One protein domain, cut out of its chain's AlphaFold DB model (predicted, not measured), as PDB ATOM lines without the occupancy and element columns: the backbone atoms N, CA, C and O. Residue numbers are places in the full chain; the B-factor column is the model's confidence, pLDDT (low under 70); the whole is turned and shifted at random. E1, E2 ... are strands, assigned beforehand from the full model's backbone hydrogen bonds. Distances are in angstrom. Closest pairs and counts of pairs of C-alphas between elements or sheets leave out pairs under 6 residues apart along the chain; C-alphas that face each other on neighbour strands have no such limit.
ATOM      1  N   ALA A  36      27.502  38.717  -0.792       85.44
ATOM      2  CA  ALA A  36      27.777  38.596  -2.222       85.44
ATOM      3  C   ALA A  36      26.511  38.252  -3.029       85.44
ATOM      4  O   ALA A  36      26.355  38.708  -4.163       85.44
ATOM      5  N   GLN A  37      25.589  37.477  -2.445       86.69
ATOM      6  CA  GLN A  37      24.315  37.130  -3.076       86.69
ATOM      7  C   GLN A  37      23.334  38.304  -3.182       86.69
ATOM      8  O   GLN A  37      22.484  38.271  -4.072       86.69
ATOM      9  N   SER A  38      23.432  39.313  -2.310       85.75
ATOM     10  CA  SER A  38      22.522  40.468  -2.305       85.75
ATOM     11  C   SER A  38      22.976  41.622  -3.203       85.75
ATOM     12  O   SER A  38      22.181  42.508  -3.513       85.75
ATOM     13  N   LEU A  39      24.235  41.622  -3.646       84.94
ATOM     14  CA  LEU A  39      24.778  42.642  -4.543       84.94
ATOM     15  C   LEU A  39      24.364  42.395  -6.011       84.94
ATOM     16  O   LEU A  39      23.952  41.283  -6.353       84.94
ATOM     17  N   PRO A  40      24.454  43.395  -6.914       84.50
ATOM     18  CA  PRO A  40      24.173  43.257  -8.356       84.50
ATOM     19  C   PRO A  40      25.388  42.805  -9.199       84.50
ATOM     20  O   PRO A  40      26.523  43.020  -8.762       84.50
ATOM     21  N   PRO A  41      25.173  42.060 -10.319       86.81
ATOM     22  CA  PRO A  41      26.176  41.647 -11.285       86.81
ATOM     23  C   PRO A  41      27.405  42.510 -11.445       86.81
ATOM     24  O   PRO A  41      27.192  43.611 -11.934       86.81
ATOM     25  N   GLU A  42      28.636  42.073 -11.185       86.19
ATOM     26  CA  GLU A  42      29.747  42.756 -11.875       86.19
ATOM     27  C   GLU A  42      29.952  42.160 -13.268       86.19
ATOM     28  O   GLU A  42      30.097  42.893 -14.246       86.19
ATOM     29  N   GLY A  43      29.835  40.835 -13.371       87.12
ATOM     30  CA  GLY A  43      29.813  40.132 -14.644       87.12
ATOM     31  C   GLY A  43      29.008  38.840 -14.584       87.12
ATOM     32  O   GLY A  43      28.859  38.219 -13.525       87.12
ATOM     33  N   GLU A  44      28.506  38.444 -15.748       90.19
ATOM     34  CA  GLU A  44      27.902  37.144 -16.013       90.19
ATOM     35  C   GLU A  44      28.780  36.382 -16.996       90.19
ATOM     36  O   GLU A  44      29.199  36.919 -18.024       90.19
ATOM     37  N   TYR A  45      29.038  35.120 -16.681       91.19
ATOM     38  CA  TYR A  45      29.992  34.281 -17.384       91.19
ATOM     39  C   TYR A  45      29.379  32.921 -17.689       91.19
ATOM     40  O   TYR A  45      28.517  32.440 -16.949       91.19
ATOM     41  N   ARG A  46      29.849  32.271 -18.754       93.00
ATOM     42  CA  ARG A  46      29.482  30.892 -19.091       93.00
ATOM     43  C   ARG A  46      30.665  29.981 -18.855       93.00
ATOM     44  O   ARG A  46      31.732  30.229 -19.399       93.00
ATOM     45  N   ILE A  47      30.468  28.898 -18.115       93.81
ATOM     46  CA  ILE A  47      31.507  27.880 -17.951       93.81
ATOM     47  C   ILE A  47      31.709  27.160 -19.284       93.81
ATOM     48  O   ILE A  47      30.798  26.514 -19.805       93.81
ATOM     49  N   THR A  48      32.914  27.239 -19.829       95.00
ATOM     50  CA  THR A  48      33.289  26.643 -21.116       95.00
ATOM     51  C   THR A  48      33.981  25.298 -20.936       95.00
ATOM     52  O   THR A  48      33.830  24.421 -21.790       95.00
ATOM     53  N   ARG A  49      34.686  25.096 -19.814       95.56
ATOM     54  CA  ARG A  49      35.430  23.866 -19.513       95.56
ATOM     55  C   ARG A  49      35.504  23.614 -18.008       95.56
ATOM     56  O   ARG A  49      35.686  24.541 -17.223       95.56
ATOM     57  N   VAL A  50      35.381  22.344 -17.628       94.19
ATOM     58  CA  VAL A  50      35.604  21.845 -16.266       94.19
ATOM     59  C   VAL A  50      36.381  20.540 -16.374       94.19
ATOM     60  O   VAL A  50      35.954  19.644 -17.098       94.19
ATOM     61  N   GLU A  51      37.495  20.426 -15.658       95.31
ATOM     62  CA  GLU A  51      38.314  19.212 -15.608       95.31
ATOM     63  C   GLU A  51      38.642  18.841 -14.172       95.31
ATOM     64  O   GLU A  51      38.945  19.711 -13.354       95.31
ATOM     65  N   ASN A  52      38.594  17.539 -13.882       89.94
ATOM     66  CA  ASN A  52      38.971  16.933 -12.600       89.94
ATOM     67  C   ASN A  52      38.241  17.487 -11.360       89.94
ATOM     68  O   ASN A  52      38.599  17.170 -10.229       89.94
ATOM     69  N   LEU A  53      37.173  18.266 -11.545       87.44
ATOM     70  CA  LEU A  53      36.336  18.749 -10.454       87.44
ATOM     71  C   LEU A  53      35.342  17.662 -10.029       87.44
ATOM     72  O   LEU A  53      34.218  17.600 -10.520       87.44
ATOM     73  N   GLN A  54      35.769  16.791  -9.117       82.94
ATOM     74  CA  GLN A  54      34.898  15.778  -8.505       82.94
ATOM     75  C   GLN A  54      34.259  16.273  -7.202       82.94
ATOM     76  O   GLN A  54      33.130  15.912  -6.877       82.94
ATOM     77  N   ALA A  55      34.970  17.137  -6.477       80.69
ATOM     78  CA  ALA A  55      34.491  17.821  -5.289       80.69
ATOM     79  C   ALA A  55      35.059  19.242  -5.258       80.69
ATOM     80  O   ALA A  55      36.196  19.483  -5.672       80.69
ATOM     81  N   SER A  56      34.265  20.189  -4.766       79.12
ATOM     82  CA  SER A  56      34.734  21.558  -4.582       79.12
ATOM     83  C   SER A  56      35.558  21.650  -3.289       79.12
ATOM     84  O   SER A  56      35.106  21.149  -2.255       79.12
ATOM     85  N   PRO A  57      36.741  22.290  -3.302       81.12
ATOM     86  CA  PRO A  57      37.598  22.357  -2.125       81.12
ATOM     87  C   PRO A  57      36.969  23.257  -1.057       81.12
ATOM     88  O   PRO A  57      36.913  24.470  -1.219       81.12
ATOM     89  N   THR A  58      36.504  22.687   0.052       83.00
ATOM     90  CA  THR A  58      35.971  23.460   1.196       83.00
ATOM     91  C   THR A  58      37.074  24.111   2.035       83.00
ATOM     92  O   THR A  58      36.845  25.088   2.747       83.00
ATOM     93  N   VAL A  59      38.303  23.602   1.918       85.56
ATOM     94  CA  VAL A  59      39.522  24.211   2.462       85.56
ATOM     95  C   VAL A  59      40.120  25.154   1.417       85.56
ATOM     96  O   VAL A  59      39.973  24.919   0.222       85.56
ATOM     97  N   ARG A  60      40.812  26.216   1.853       88.25
ATOM     98  CA  ARG A  60      41.565  27.085   0.936       88.25
ATOM     99  C   ARG A  60      42.671  26.289   0.252       88.25
ATOM    100  O   ARG A  60      43.545  25.745   0.922       88.25
ATOM    101  N   VAL A  61      42.640  26.270  -1.071       90.31
ATOM    102  CA  VAL A  61      43.625  25.588  -1.909       90.31
ATOM    103  C   VAL A  61      44.303  26.606  -2.812       90.31
ATOM    104  O   VAL A  61      43.636  27.455  -3.399       90.31
ATOM    105  N   GLY A  62      45.629  26.529  -2.903       92.00
ATOM    106  CA  GLY A  62      46.410  27.371  -3.804       92.00
ATOM    107  C   GLY A  62      46.185  27.000  -5.271       92.00
ATOM    108  O   GLY A  62      46.132  25.819  -5.626       92.00
ATOM    109  N   GLY A  63      46.086  28.015  -6.116       91.88
ATOM    110  CA  GLY A  63      45.920  27.900  -7.554       91.88
ATOM    111  C   GLY A  63      46.460  29.119  -8.291       91.88
ATOM    112  O   GLY A  63      47.040  30.020  -7.687       91.88
ATOM    113  N   HIS A  64      46.250  29.136  -9.599       92.19
ATOM    114  CA  HIS A  64      46.656  30.206 -10.498       92.19
ATOM    115  C   HIS A  64      45.463  30.653 -11.328       92.19
ATOM    116  O   HIS A  64      44.635  29.840 -11.750       92.19
ATOM    117  N   PHE A  65      45.382  31.962 -11.537       90.56
ATOM    118  CA  PHE A  65      44.395  32.572 -12.411       90.56
ATOM    119  C   PHE A  65      45.031  32.906 -13.759       90.56
ATOM    120  O   PHE A  65      46.129  33.455 -13.813       90.56
ATOM    121  N   HIS A  66      44.325  32.613 -14.843       89.88
ATOM    122  CA  HIS A  66      44.735  32.936 -16.201       89.88
ATOM    123  C   HIS A  66      43.615  33.687 -16.914       89.88
ATOM    124  O   HIS A  66      42.440  33.352 -16.766       89.88
ATOM    125  N   MET A  67      43.993  34.684 -17.709       87.12
ATOM    126  CA  MET A  67      43.074  35.479 -18.522       87.12
ATOM    127  C   MET A  67      43.670  35.692 -19.912       87.12
ATOM    128  O   MET A  67      44.857  36.007 -20.024       87.12
ATOM    129  N   ASP A  68      42.846  35.502 -20.940       86.75
ATOM    130  CA  ASP A  68      43.176  35.706 -22.353       86.75
ATOM    131  C   ASP A  68      41.943  36.237 -23.103       86.75
ATOM    132  O   ASP A  68      41.003  35.491 -23.406       86.75
ATOM    133  N   GLY A  69      41.908  37.557 -23.324       85.31
ATOM    134  CA  GLY A  69      40.679  38.268 -23.689       85.31
ATOM    135  C   GLY A  69      39.543  37.910 -22.727       85.31
ATOM    136  O   GLY A  69      39.792  37.663 -21.551       85.31
ATOM    137  N   ASN A  70      38.330  37.731 -23.260       86.12
ATOM    138  CA  ASN A  70      37.130  37.407 -22.477       86.12
ATOM    139  C   ASN A  70      37.144  36.019 -21.810       86.12
ATOM    140  O   ASN A  70      36.142  35.633 -21.202       86.12
ATOM    141  N   ARG A  71      38.211  35.230 -21.975       88.69
ATOM    142  CA  ARG A  71      38.330  33.872 -21.449       88.69
ATOM    143  C   ARG A  71      39.166  33.885 -20.178       88.69
ATOM    144  O   ARG A  71      40.308  34.334 -20.165       88.69
ATOM    145  N   GLN A  72      38.602  33.344 -19.109       89.62
ATOM    146  CA  GLN A  72      39.219  33.279 -17.790       89.62
ATOM    147  C   GLN A  72      39.265  31.834 -17.307       89.62
ATOM    148  O   GLN A  72      38.355  31.049 -17.572       89.62
ATOM    149  N   ARG A  73      40.327  31.473 -16.592       91.44
ATOM    150  CA  ARG A  73      40.572  30.116 -16.106       91.44
ATOM    151  C   ARG A  73      41.194  30.148 -14.722       91.44
ATOM    152  O   ARG A  73      42.064  30.971 -14.448       91.44
ATOM    153  N   ILE A  74      40.801  29.202 -13.878       92.12
ATOM    154  CA  ILE A  74      41.510  28.882 -12.643       92.12
ATOM    155  C   ILE A  74      42.026  27.455 -12.712       92.12
ATOM    156  O   ILE A  74      41.308  26.537 -13.112       92.12
ATOM    157  N   GLU A  75      43.276  27.296 -12.298       94.25
ATOM    158  CA  GLU A  75      43.972  26.021 -12.181       94.25
ATOM    159  C   GLU A  75      44.425  25.827 -10.739       94.25
ATOM    160  O   GLU A  75      45.107  26.686 -10.184       94.25
ATOM    161  N   TRP A  76      44.065  24.716 -10.104       93.88
ATOM    162  CA  TRP A  76      44.456  24.452  -8.719       93.88
ATOM    163  C   TRP A  76      44.652  22.966  -8.456       93.88
ATOM    164  O   TRP A  76      44.102  22.130  -9.160       93.88
ATOM    165  N   ASN A  77      45.417  22.623  -7.419       91.06
ATOM    166  CA  ASN A  77      45.665  21.229  -7.054       91.06
ATOM    167  C   ASN A  77      44.747  20.780  -5.917       91.06
ATOM    168  O   ASN A  77      44.920  21.210  -4.780       91.06
ATOM    169  N   HIS A  78      43.813  19.869  -6.186       87.50
ATOM    170  CA  HIS A  78      42.937  19.286  -5.170       87.50
ATOM    171  C   HIS A  78      42.997  17.758  -5.215       87.50
ATOM    172  O   HIS A  78      42.916  17.165  -6.284       87.50
ATOM    173  N   ALA A  79      43.168  17.121  -4.051       86.69
ATOM    174  CA  ALA A  79      43.260  15.662  -3.925       86.69
ATOM    175  C   ALA A  79      44.297  15.007  -4.873       86.69
ATOM    176  O   ALA A  79      44.085  13.916  -5.390       86.69
ATOM    177  N   GLY A  80      45.426  15.686  -5.114       86.31
ATOM    178  CA  GLY A  80      46.484  15.202  -6.009       86.31
ATOM    179  C   GLY A  80      46.187  15.357  -7.506       86.31
ATOM    180  O   GLY A  80      46.946  14.840  -8.320       86.31
ATOM    181  N   GLN A  81      45.116  16.062  -7.880       90.12
ATOM    182  CA  GLN A  81      44.734  16.322  -9.268       90.12
ATOM    183  C   GLN A  81      44.721  17.822  -9.566       90.12
ATOM    184  O   GLN A  81      44.299  18.627  -8.733       90.12
ATOM    185  N   VAL A  82      45.137  18.188 -10.781       92.31
ATOM    186  CA  VAL A  82      44.974  19.552 -11.295       92.31
ATOM    187  C   VAL A  82      43.520  19.723 -11.715       92.31
ATOM    188  O   VAL A  82      43.065  19.106 -12.678       92.31
ATOM    189  N   VAL A  83      42.797  20.557 -10.986       93.75
ATOM    190  CA  VAL A  83      41.432  20.968 -11.286       93.75
ATOM    191  C   VAL A  83      41.475  22.231 -12.128       93.75
ATOM    192  O   VAL A  83      42.210  23.172 -11.826       93.75
ATOM    193  N   VAL A  84      40.677  22.238 -13.191       94.88
ATOM    194  CA  VAL A  84      40.596  23.350 -14.132       94.88
ATOM    195  C   VAL A  84      39.150  23.762 -14.291       94.88
ATOM    196  O   VAL A  84      38.301  22.936 -14.623       94.88
ATOM    197  N   VAL A  85      38.877  25.050 -14.119       94.19
ATOM    198  CA  VAL A  85      37.582  25.630 -14.469       94.19
ATOM    199  C   VAL A  85      37.812  26.873 -15.290       94.19
ATOM    200  O   VAL A  85      38.627  27.719 -14.935       94.19
ATOM    201  N   GLU A  86      37.108  26.954 -16.404       95.00
ATOM    202  CA  GLU A  86      37.257  28.011 -17.388       95.00
ATOM    203  C   GLU A  86      35.892  28.545 -17.796       95.00
ATOM    204  O   GLU A  86      34.918  27.790 -17.889       95.00
ATOM    205  N   TRP A  87      35.833  29.846 -18.039       93.44
ATOM    206  CA  TRP A  87      34.627  30.544 -18.430       93.44
ATOM    207  C   TRP A  87      34.907  31.712 -19.369       93.44
ATOM    208  O   TRP A  87      36.017  32.235 -19.438       93.44
ATOM    209  N   GLU A  88      33.864  32.132 -20.075       92.06
ATOM    210  CA  GLU A  88      33.863  33.309 -20.942       92.06
ATOM    211  C   GLU A  88      32.902  34.378 -20.414       92.06
ATOM    212  O   GLU A  88      31.855  34.047 -19.850       92.06
ATOM    213  N   VAL A  89      33.234  35.656 -20.599       87.75
ATOM    214  CA  VAL A  89      32.340  36.773 -20.251       87.75
ATOM    215  C   VAL A  89      31.165  36.836 -21.232       87.75
ATOM    216  O   VAL A  89      31.362  36.977 -22.436       87.75
ATOM    217  N   ILE A  90      29.937  36.775 -20.712       87.12
ATOM    218  CA  ILE A  90      28.693  36.965 -21.477       87.12
ATOM    219  C   ILE A  90      28.203  38.412 -21.351       87.12
ATOM    220  O   ILE A  90      27.693  38.987 -22.313       87.12
ATOM    221  N   ARG A  91      28.310  38.999 -20.151       83.00
ATOM    222  CA  ARG A  91      27.774  40.330 -19.844       83.00
ATOM    223  C   ARG A  91      28.557  41.009 -18.726       83.00
ATOM    224  O   ARG A  91      28.974  40.341 -17.785       83.00
ATOM    225  N   GLY A  92      28.652  42.336 -18.785       74.62
ATOM    226  CA  GLY A  92      29.297  43.165 -17.764       74.62
ATOM    227  C   GLY A  92      30.670  43.664 -18.196       74.62
ATOM    228  O   GLY A  92      31.158  43.327 -19.275       74.62
ATOM    229  N   THR A  93      31.269  44.507 -17.359       63.97
ATOM    230  CA  THR A  93      32.657  44.925 -17.547       63.97
ATOM    231  C   THR A  93      33.520  43.733 -17.181       63.97
ATOM    232  O   THR A  93      33.399  43.209 -16.072       63.97
ATOM    233  N   GLU A  94      34.366  43.284 -18.104       63.09
ATOM    234  CA  GLU A  94      35.411  42.328 -17.778       63.09
ATOM    235  C   GLU A  94      36.150  42.858 -16.553       63.09
ATOM    236  O   GLU A  94      36.717  43.955 -16.581       63.09
ATOM    237  N   LEU A  95      36.015  42.149 -15.431       62.25
ATOM    238  CA  LEU A  95      36.619  42.628 -14.207       62.25
ATOM    239  C   LEU A  95      38.120  42.716 -14.471       62.25
ATOM    240  O   LEU A  95      38.683  41.728 -14.951       62.25
ATOM    241  N   PRO A  96      38.771  43.859 -14.183       59.34
ATOM    242  CA  PRO A  96      40.218  43.977 -14.234       59.34
ATOM    243  C   PRO A  96      40.769  43.192 -13.045       59.34
ATOM    244  O   PRO A  96      41.184  43.727 -12.016       59.34
ATOM    245  N   ILE A  97      40.643  41.879 -13.159       59.91
ATOM    246  CA  ILE A  97      41.219  40.913 -12.263       59.91
ATOM    247  C   ILE A  97      42.705  40.926 -12.584       59.91
ATOM    248  O   ILE A  97      43.134  41.202 -13.705       59.91
ATOM    249  N   ARG A  98      43.478  40.716 -11.532       68.12
ATOM    250  CA  ARG A  98      44.931  40.627 -11.523       68.12
ATOM    251  C   ARG A  98      45.543  39.956 -12.770       68.12
ATOM    252  O   ARG A  98      44.896  39.109 -13.385       68.12
ATOM    253  N   PRO A  99      46.801  40.286 -13.110       71.69
ATOM    254  CA  PRO A  99      47.468  39.738 -14.283       71.69
ATOM    255  C   PRO A  99      47.470  38.204 -14.319       71.69
ATOM    256  O   PRO A  99      47.505  37.521 -13.293       71.69
ATOM    257  N   SER A 100      47.439  37.679 -15.545       82.69
ATOM    258  CA  SER A 100      47.523  36.246 -15.829       82.69
ATOM    259  C   SER A 100      48.770  35.634 -15.180       82.69
ATOM    260  O   SER A 100      49.860  36.201 -15.259       82.69
ATOM    261  N   GLY A 101      48.604  34.478 -14.542       83.44
ATOM    262  CA  GLY A 101      49.645  33.773 -13.798       83.44
ATOM    263  C   GLY A 101      49.745  34.143 -12.315       83.44
ATOM    264  O   GLY A 101      50.559  33.542 -11.616       83.44
ATOM    265  N   GLU A 102      48.947  35.085 -11.796       86.56
ATOM    266  CA  GLU A 102      48.992  35.403 -10.364       86.56
ATOM    267  C   GLU A 102      48.449  34.263  -9.476       86.56
ATOM    268  O   GLU A 102      47.436  33.631  -9.812       86.56
ATOM    269  N   PRO A 103      49.089  34.020  -8.312       88.44
ATOM    270  CA  PRO A 103      48.634  33.026  -7.357       88.44
ATOM    271  C   PRO A 103      47.356  33.477  -6.647       88.44
ATOM    272  O   PRO A 103      47.206  34.626  -6.218       88.44
ATOM    273  N   ILE A 104      46.455  32.520  -6.458       90.50
ATOM    274  CA  ILE A 104      45.169  32.698  -5.790       90.50
ATOM    275  C   ILE A 104      44.885  31.544  -4.833       90.50
ATOM    276  O   ILE A 104      45.437  30.453  -4.947       90.50
ATOM    277  N   PHE A 105      43.977  31.777  -3.898       90.25
ATOM    278  CA  PHE A 105      43.363  30.766  -3.060       90.25
ATOM    279  C   PHE A 105      41.909  30.596  -3.463       90.25
ATOM    280  O   PHE A 105      41.159  31.570  -3.545       90.25
ATOM    281  N   VAL A 106      41.518  29.346  -3.667       90.44
ATOM    282  CA  VAL A 106      40.158  28.941  -4.005       90.44
ATOM    283  C   VAL A 106      39.550  28.242  -2.799       90.44
ATOM    284  O   VAL A 106      40.185  27.373  -2.197       90.44
ATOM    285  N   ARG A 107      38.321  28.612  -2.443       90.62
ATOM    286  CA  ARG A 107      37.537  27.940  -1.405       90.62
ATOM    287  C   ARG A 107      36.063  27.904  -1.779       90.62
ATOM    288  O   ARG A 107      35.463  28.934  -2.058       90.62
ATOM    289  N   ALA A 108      35.446  26.739  -1.691       89.94
ATOM    290  CA  ALA A 108      34.006  26.585  -1.767       89.94
ATOM    291  C   ALA A 108      33.359  26.962  -0.436       89.94
ATOM    292  O   ALA A 108      33.673  26.374   0.598       89.94
ATOM    293  N   VAL A 109      32.469  27.954  -0.473       88.12
ATOM    294  CA  VAL A 109      31.696  28.397   0.695       88.12
ATOM    295  C   VAL A 109      30.376  27.640   0.773       88.12
ATOM    296  O   VAL A 109      29.985  27.184   1.841       88.12
ATOM    297  N   GLU A 110      29.720  27.455  -0.371       87.12
ATOM    298  CA  GLU A 110      28.495  26.670  -0.499       87.12
ATOM    299  C   GLU A 110      28.547  25.875  -1.805       87.12
ATOM    300  O   GLU A 110      29.062  26.356  -2.814       87.12
ATOM    301  N   SER A 111      28.035  24.647  -1.812       84.88
ATOM    302  CA  SER A 111      27.983  23.835  -3.027       84.88
ATOM    303  C   SER A 111      26.829  22.844  -2.955       84.88
ATOM    304  O   SER A 111      26.985  21.745  -2.427       84.88
ATOM    305  N   LYS A 112      25.686  23.208  -3.542       87.50
ATOM    306  CA  LYS A 112      24.582  22.270  -3.796       87.50
ATOM    307  C   LYS A 112      24.850  21.430  -5.042       87.50
ATOM    308  O   LYS A 112      24.480  20.261  -5.094       87.50
ATOM    309  N   ARG A 113      25.503  22.021  -6.049       87.31
ATOM    310  CA  ARG A 113      25.837  21.364  -7.315       87.31
ATOM    311  C   ARG A 113      27.225  21.768  -7.795       87.31
ATOM    312  O   ARG A 113      27.609  22.930  -7.695       87.31
ATOM    313  N   MET A 114      27.956  20.804  -8.352       88.75
ATOM    314  CA  MET A 114      29.250  21.070  -8.979       88.75
ATOM    315  C   MET A 114      29.070  21.877 -10.272       88.75
ATOM    316  O   MET A 114      28.151  21.579 -11.042       88.75
ATOM    317  N   PRO A 115      29.955  22.848 -10.544       89.69
ATOM    318  CA  PRO A 115      30.061  23.501 -11.840       89.69
ATOM    319  C   PRO A 115      30.221  22.517 -12.989       89.69
ATOM    320  O   PRO A 115      31.008  21.575 -12.932       89.69
ATOM    321  N   GLN A 116      29.467  22.766 -14.051       91.00
ATOM    322  CA  GLN A 116      29.495  21.998 -15.286       91.00
ATOM    323  C   GLN A 116      29.542  22.961 -16.466       91.00
ATOM    324  O   GLN A 116      29.104  24.111 -16.380       91.00
ATOM    325  N   ARG A 117      30.057  22.471 -17.593       92.56
ATOM    326  CA  ARG A 117      30.050  23.215 -18.850       92.56
ATOM    327  C   ARG A 117      28.632  23.678 -19.202       92.56
ATOM    328  O   ARG A 117      27.679  22.913 -19.092       92.56
ATOM    329  N   GLY A 118      28.514  24.925 -19.646       89.94
ATOM    330  CA  GLY A 118      27.262  25.573 -20.032       89.94
ATOM    331  C   GLY A 118      26.536  26.286 -18.891       89.94
ATOM    332  O   GLY A 118      25.665  27.105 -19.174       89.94
ATOM    333  N   MET A 119      26.899  26.031 -17.629       91.81
ATOM    334  CA  MET A 119      26.312  26.738 -16.488       91.81
ATOM    335  C   MET A 119      26.770  28.199 -16.419       91.81
ATOM    336  O   MET A 119      27.840  28.558 -16.920       91.81
ATOM    337  N   SER A 120      25.955  29.022 -15.760       92.38
ATOM    338  CA  SER A 120      26.210  30.447 -15.582       92.38
ATOM    339  C   SER A 120      26.913  30.725 -14.256       92.38
ATOM    340  O   SER A 120      26.516  30.222 -13.202       92.38
ATOM    341  N   LEU A 121      27.932  31.576 -14.305       92.06
ATOM    342  CA  LEU A 121      28.620  32.119 -13.141       92.06
ATOM    343  C   LEU A 121      28.366  33.620 -13.060       92.06
ATOM    344  O   LEU A 121      28.411  34.321 -14.066       92.06
ATOM    345  N   GLN A 122      28.137  34.124 -11.856       91.69
ATOM    346  CA  GLN A 122      28.108  35.554 -11.569       91.69
ATOM    347  C   GLN A 122      29.285  35.898 -10.671       91.69
ATOM    348  O   GLN A 122      29.425  35.308  -9.599       91.69
ATOM    349  N   MET A 123      30.111  36.857 -11.079       89.69
ATOM    350  CA  MET A 123      31.227  37.316 -10.252       89.69
ATOM    351  C   MET A 123      30.848  38.573  -9.477       89.69
ATOM    352  O   MET A 123      30.152  39.450  -9.994       89.69
ATOM    353  N   ARG A 124      31.323  38.633  -8.230       88.94
ATOM    354  CA  ARG A 124      31.146  39.736  -7.281       88.94
ATOM    355  C   ARG A 124      32.484  40.097  -6.679       88.94
ATOM    356  O   ARG A 124      33.162  39.205  -6.173       88.94
ATOM    357  N   ARG A 125      32.835  41.372  -6.642       86.25
ATOM    358  CA  ARG A 125      33.963  41.869  -5.869       86.25
ATOM    359  C   ARG A 125      33.450  42.408  -4.544       86.25
ATOM    360  O   ARG A 125      32.563  43.251  -4.475       86.25
ATOM    361  N   MET A 126      34.057  41.939  -3.467       85.44
ATOM    362  CA  MET A 126      33.720  42.359  -2.116       85.44
ATOM    363  C   MET A 126      34.881  43.141  -1.511       85.44
ATOM    364  O   MET A 126      36.044  42.733  -1.584       85.44
ATOM    365  N   LEU A 127      34.555  44.280  -0.895       78.50
ATOM    366  CA  LEU A 127      35.502  45.056  -0.089       78.50
ATOM    367  C   LEU A 127      35.641  44.474   1.323       78.50
ATOM    368  O   LEU A 127      36.732  44.507   1.889       78.50
ATOM    369  N   TYR A 128      34.562  43.902   1.865       69.50
ATOM    370  CA  TYR A 128      34.563  43.192   3.139       69.50
ATOM    371  C   TYR A 128      33.472  42.100   3.174       69.50
ATOM    372  O   TYR A 128      32.303  42.431   2.973       69.50
ATOM    373  N   PRO A 129      33.812  40.827   3.455       73.00
ATOM    374  CA  PRO A 129      35.168  40.284   3.502       73.00
ATOM    375  C   PRO A 129      35.840  40.450   2.138       73.00
ATOM    376  O   PRO A 129      35.205  40.286   1.099       73.00
ATOM    377  N   ARG A 130      37.113  40.849   2.136       81.56
ATOM    378  CA  ARG A 130      37.825  41.153   0.893       81.56
ATOM    379  C   ARG A 130      37.987  39.880   0.071       81.56
ATOM    380  O   ARG A 130      38.563  38.918   0.566       81.56
ATOM    381  N   GLY A 131      37.548  39.901  -1.180       83.62
ATOM    382  CA  GLY A 131      37.651  38.750  -2.070       83.62
ATOM    383  C   GLY A 131      36.761  38.887  -3.290       83.62
ATOM    384  O   GLY A 131      36.062  39.890  -3.452       83.62
ATOM    385  N   TYR A 132      36.803  37.879  -4.151       87.88
ATOM    386  CA  TYR A 132      35.883  37.764  -5.270       87.88
ATOM    387  C   TYR A 132      35.055  36.504  -5.081       87.88
ATOM    388  O   TYR A 132      35.592  35.448  -4.762       87.88
ATOM    389  N   TYR A 133      33.749  36.618  -5.266       90.69
ATOM    390  CA  TYR A 133      32.823  35.510  -5.113       90.69
ATOM    391  C   TYR A 133      32.268  35.129  -6.478       90.69
ATOM    392  O   TYR A 133      31.686  35.960  -7.177       90.69
ATOM    393  N   LEU A 134      32.461  33.869  -6.847       91.81
ATOM    394  CA  LEU A 134      31.859  33.234  -8.007       91.81
ATOM    395  C   LEU A 134      30.595  32.511  -7.556       91.81
ATOM    396  O   LEU A 134      30.664  31.556  -6.787       91.81
ATOM    397  N   ILE A 135      29.444  32.965  -8.036       93.44
ATOM    398  CA  ILE A 135      28.140  32.400  -7.698       93.44
ATOM    399  C   ILE A 135      27.638  31.603  -8.897       93.44
ATOM    400  O   ILE A 135      27.356  32.171  -9.951       93.44
ATOM    401  N   LEU A 136      27.516  30.291  -8.729       94.00
ATOM    402  CA  LEU A 136      26.911  29.399  -9.708       94.00
ATOM    403  C   LEU A 136      25.391  29.557  -9.652       94.00
ATOM    404  O   LEU A 136      24.783  29.361  -8.597       94.00
ATOM    405  N   ARG A 137      24.787  29.900 -10.790       91.00
ATOM    406  CA  ARG A 137      23.339  30.065 -10.932       91.00
ATOM    407  C   ARG A 137      22.783  29.070 -11.939       91.00
ATOM    408  O   ARG A 137      23.435  28.755 -12.938       91.00
ATOM    409  N   ASP A 138      21.574  28.595 -11.681       84.88
ATOM    410  CA  ASP A 138      20.784  27.899 -12.692       84.88
ATOM    411  C   ASP A 138      20.043  28.896 -13.610       84.88
ATOM    412  O   ASP A 138      20.140  30.116 -13.455       84.88
ATOM    413  N   SER A 139      19.291  28.379 -14.585       78.25
ATOM    414  CA  SER A 139      18.477  29.203 -15.489       78.25
ATOM    415  C   SER A 139      17.265  29.863 -14.817       78.25
ATOM    416  O   SER A 139      16.716  30.808 -15.374       78.25
ATOM    417  N   GLY A 140      16.827  29.363 -13.657       77.50
ATOM    418  CA  GLY A 140      15.726  29.911 -12.859       77.50
ATOM    419  C   GLY A 140      16.164  30.978 -11.849       77.50
ATOM    420  O   GLY A 140      15.318  31.580 -11.193       77.50
ATOM    421  N   GLY A 141      17.471  31.233 -11.730       78.56
ATOM    422  CA  GLY A 141      18.052  32.171 -10.775       78.56
ATOM    423  C   GLY A 141      18.386  31.563  -9.409       78.56
ATOM    424  O   GLY A 141      18.812  32.301  -8.521       78.56
ATOM    425  N   GLU A 142      18.255  30.252  -9.207       88.06
ATOM    426  CA  GLU A 142      18.667  29.582  -7.973       88.06
ATOM    427  C   GLU A 142      20.197  29.607  -7.819       88.06
ATOM    428  O   GLU A 142      20.944  29.345  -8.764       88.06
ATOM    429  N   THR A 143      20.680  29.898  -6.607       90.06
ATOM    430  CA  THR A 143      22.087  29.694  -6.239       90.06
ATOM    431  C   THR A 143      22.369  28.203  -6.054       90.06
ATOM    432  O   THR A 143      21.829  27.566  -5.144       90.06
ATOM    433  N   LEU A 144      23.263  27.672  -6.888       91.69
ATOM    434  CA  LEU A 144      23.715  26.279  -6.872       91.69
ATOM    435  C   LEU A 144      25.064  26.087  -6.164       91.69
ATOM    436  O   LEU A 144      25.398  24.975  -5.750       91.69
ATOM    437  N   GLY A 145      25.847  27.151  -6.020       91.38
ATOM    438  CA  GLY A 145      27.143  27.108  -5.356       91.38
ATOM    439  C   GLY A 145      27.813  28.474  -5.307       91.38
ATOM    440  O   GLY A 145      27.479  29.370  -6.080       91.38
ATOM    441  N   ILE A 146      28.745  28.632  -4.373       92.12
ATOM    442  CA  ILE A 146      29.497  29.860  -4.137       92.12
ATOM    443  C   ILE A 146      30.949  29.496  -3.870       92.12
ATOM    444  O   ILE A 146      31.257  28.766  -2.923       92.12
ATOM    445  N   TRP A 147      31.845  30.053  -4.675       91.81
ATOM    446  CA  TRP A 147      33.281  29.983  -4.459       91.81
ATOM    447  C   TRP A 147      33.830  31.350  -4.110       91.81
ATOM    448  O   TRP A 147      33.496  32.350  -4.731       91.81
ATOM    449  N   GLU A 148      34.701  31.370  -3.120       91.50
ATOM    450  CA  GLU A 148      35.508  32.513  -2.755       91.50
ATOM    451  C   GLU A 148      36.896  32.360  -3.379       91.50
ATOM    452  O   GLU A 148      37.561  31.328  -3.233       91.50
ATOM    453  N   LEU A 149      37.324  33.416  -4.057       89.50
ATOM    454  CA  LEU A 149      38.654  33.606  -4.600       89.50
ATOM    455  C   LEU A 149      39.350  34.709  -3.808       89.50
ATOM    456  O   LEU A 149      38.816  35.810  -3.636       89.50
ATOM    457  N   LEU A 150      40.554  34.416  -3.334       87.44
ATOM    458  CA  LEU A 150      41.382  35.349  -2.581       87.44
ATOM    459  C   LEU A 150      42.758  35.409  -3.218       87.44
ATOM    460  O   LEU A 150      43.351  34.382  -3.514       87.44
ATOM    461  N   TRP A 151      43.296  36.603  -3.390       82.38
ATOM    462  CA  TRP A 151      44.660  36.776  -3.872       82.38
ATOM    463  C   TRP A 151      45.606  36.784  -2.683       82.38
ATOM    464  O   TRP A 151      45.212  37.183  -1.584       82.38
ATOM    465  N   ASN A 152      46.844  36.353  -2.906       67.00
ATOM    466  CA  ASN A 152      47.899  36.461  -1.911       67.00
ATOM    467  C   ASN A 152      48.263  37.954  -1.764       67.00
ATOM    468  O   ASN A 152      49.067  38.476  -2.532       67.00
TER     469      ASN A 152
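Overview. This is residues 36 to 152 of the 153 residues of an uncharacterized protein of Armatimonadetes bacterium (UniProt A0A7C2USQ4). Eight antiparallel strands curve into a small closed barrel, its ring running E1, E4, E3, E2, E5, E8, E7, E6 and back to E1. The printed part has 117 residues, with no named helix and eight named strands, E1 to E8 in that order along the chain; the class is all strand. It is compact, with a radius of gyration of the C-alphas of 12.8 A, and rounded, spanning 35 by 29 by 28 A.

Arrangement. The N and O pairs named here are within hydrogen-bond range. E1, residues 43 to 51, has E4, residues 81 to 92, on one side, with N 44 and O 91 at 2.8 A, and E6, residues 120 to 126, on the other side, with N 45 and O 121 at 2.8 A. E2, residues 61 to 68, and E3, residues 71 to 78, form a hairpin, with N 66 and O 73 at 2.8 A. E3 and E4 form another, with N 74 and O 85 at 2.8 A. E5, residues 103 to 111, has E2 on one side, with N 63 and O 104 at 2.8 A, and E8, residues 143 to 151, on the other side, with N 105 and O 150 at 2.7 A. E7, residues 131 to 137, forms hairpins with E6, N 133 and O 124 at 2.8 A, and with E8, N 134 and O 147 at 2.8 A. E2 E3 E4 and E6 E7 E8 are meanders, each strand the antiparallel neighbour of the one before. E1 to E4, E2 to E5 and E5 to E8 are Greek keys, four strands in a row of which three are a meander and the first is the antiparallel neighbour of the fourth. E1 and E5 are apart, for instance.

Along the chain. E1 begins at C-alpha 43 (29.813, 40.132, -14.644) and bends by 58 degrees at residue 48. E4, 32.1 A long, bends by 52 degrees at residue 89. E8, 23.8 A long, ends at C-alpha 151 (44.660, 36.776, -3.872).

Size, cuts and confidence. The C-alphas farthest apart, those of Pro 40 and Gly 80, are 35.9 A apart. The printed part has no cut and no long link. The pLDDT is under 70 at residues 93 to 98, 128 and 152.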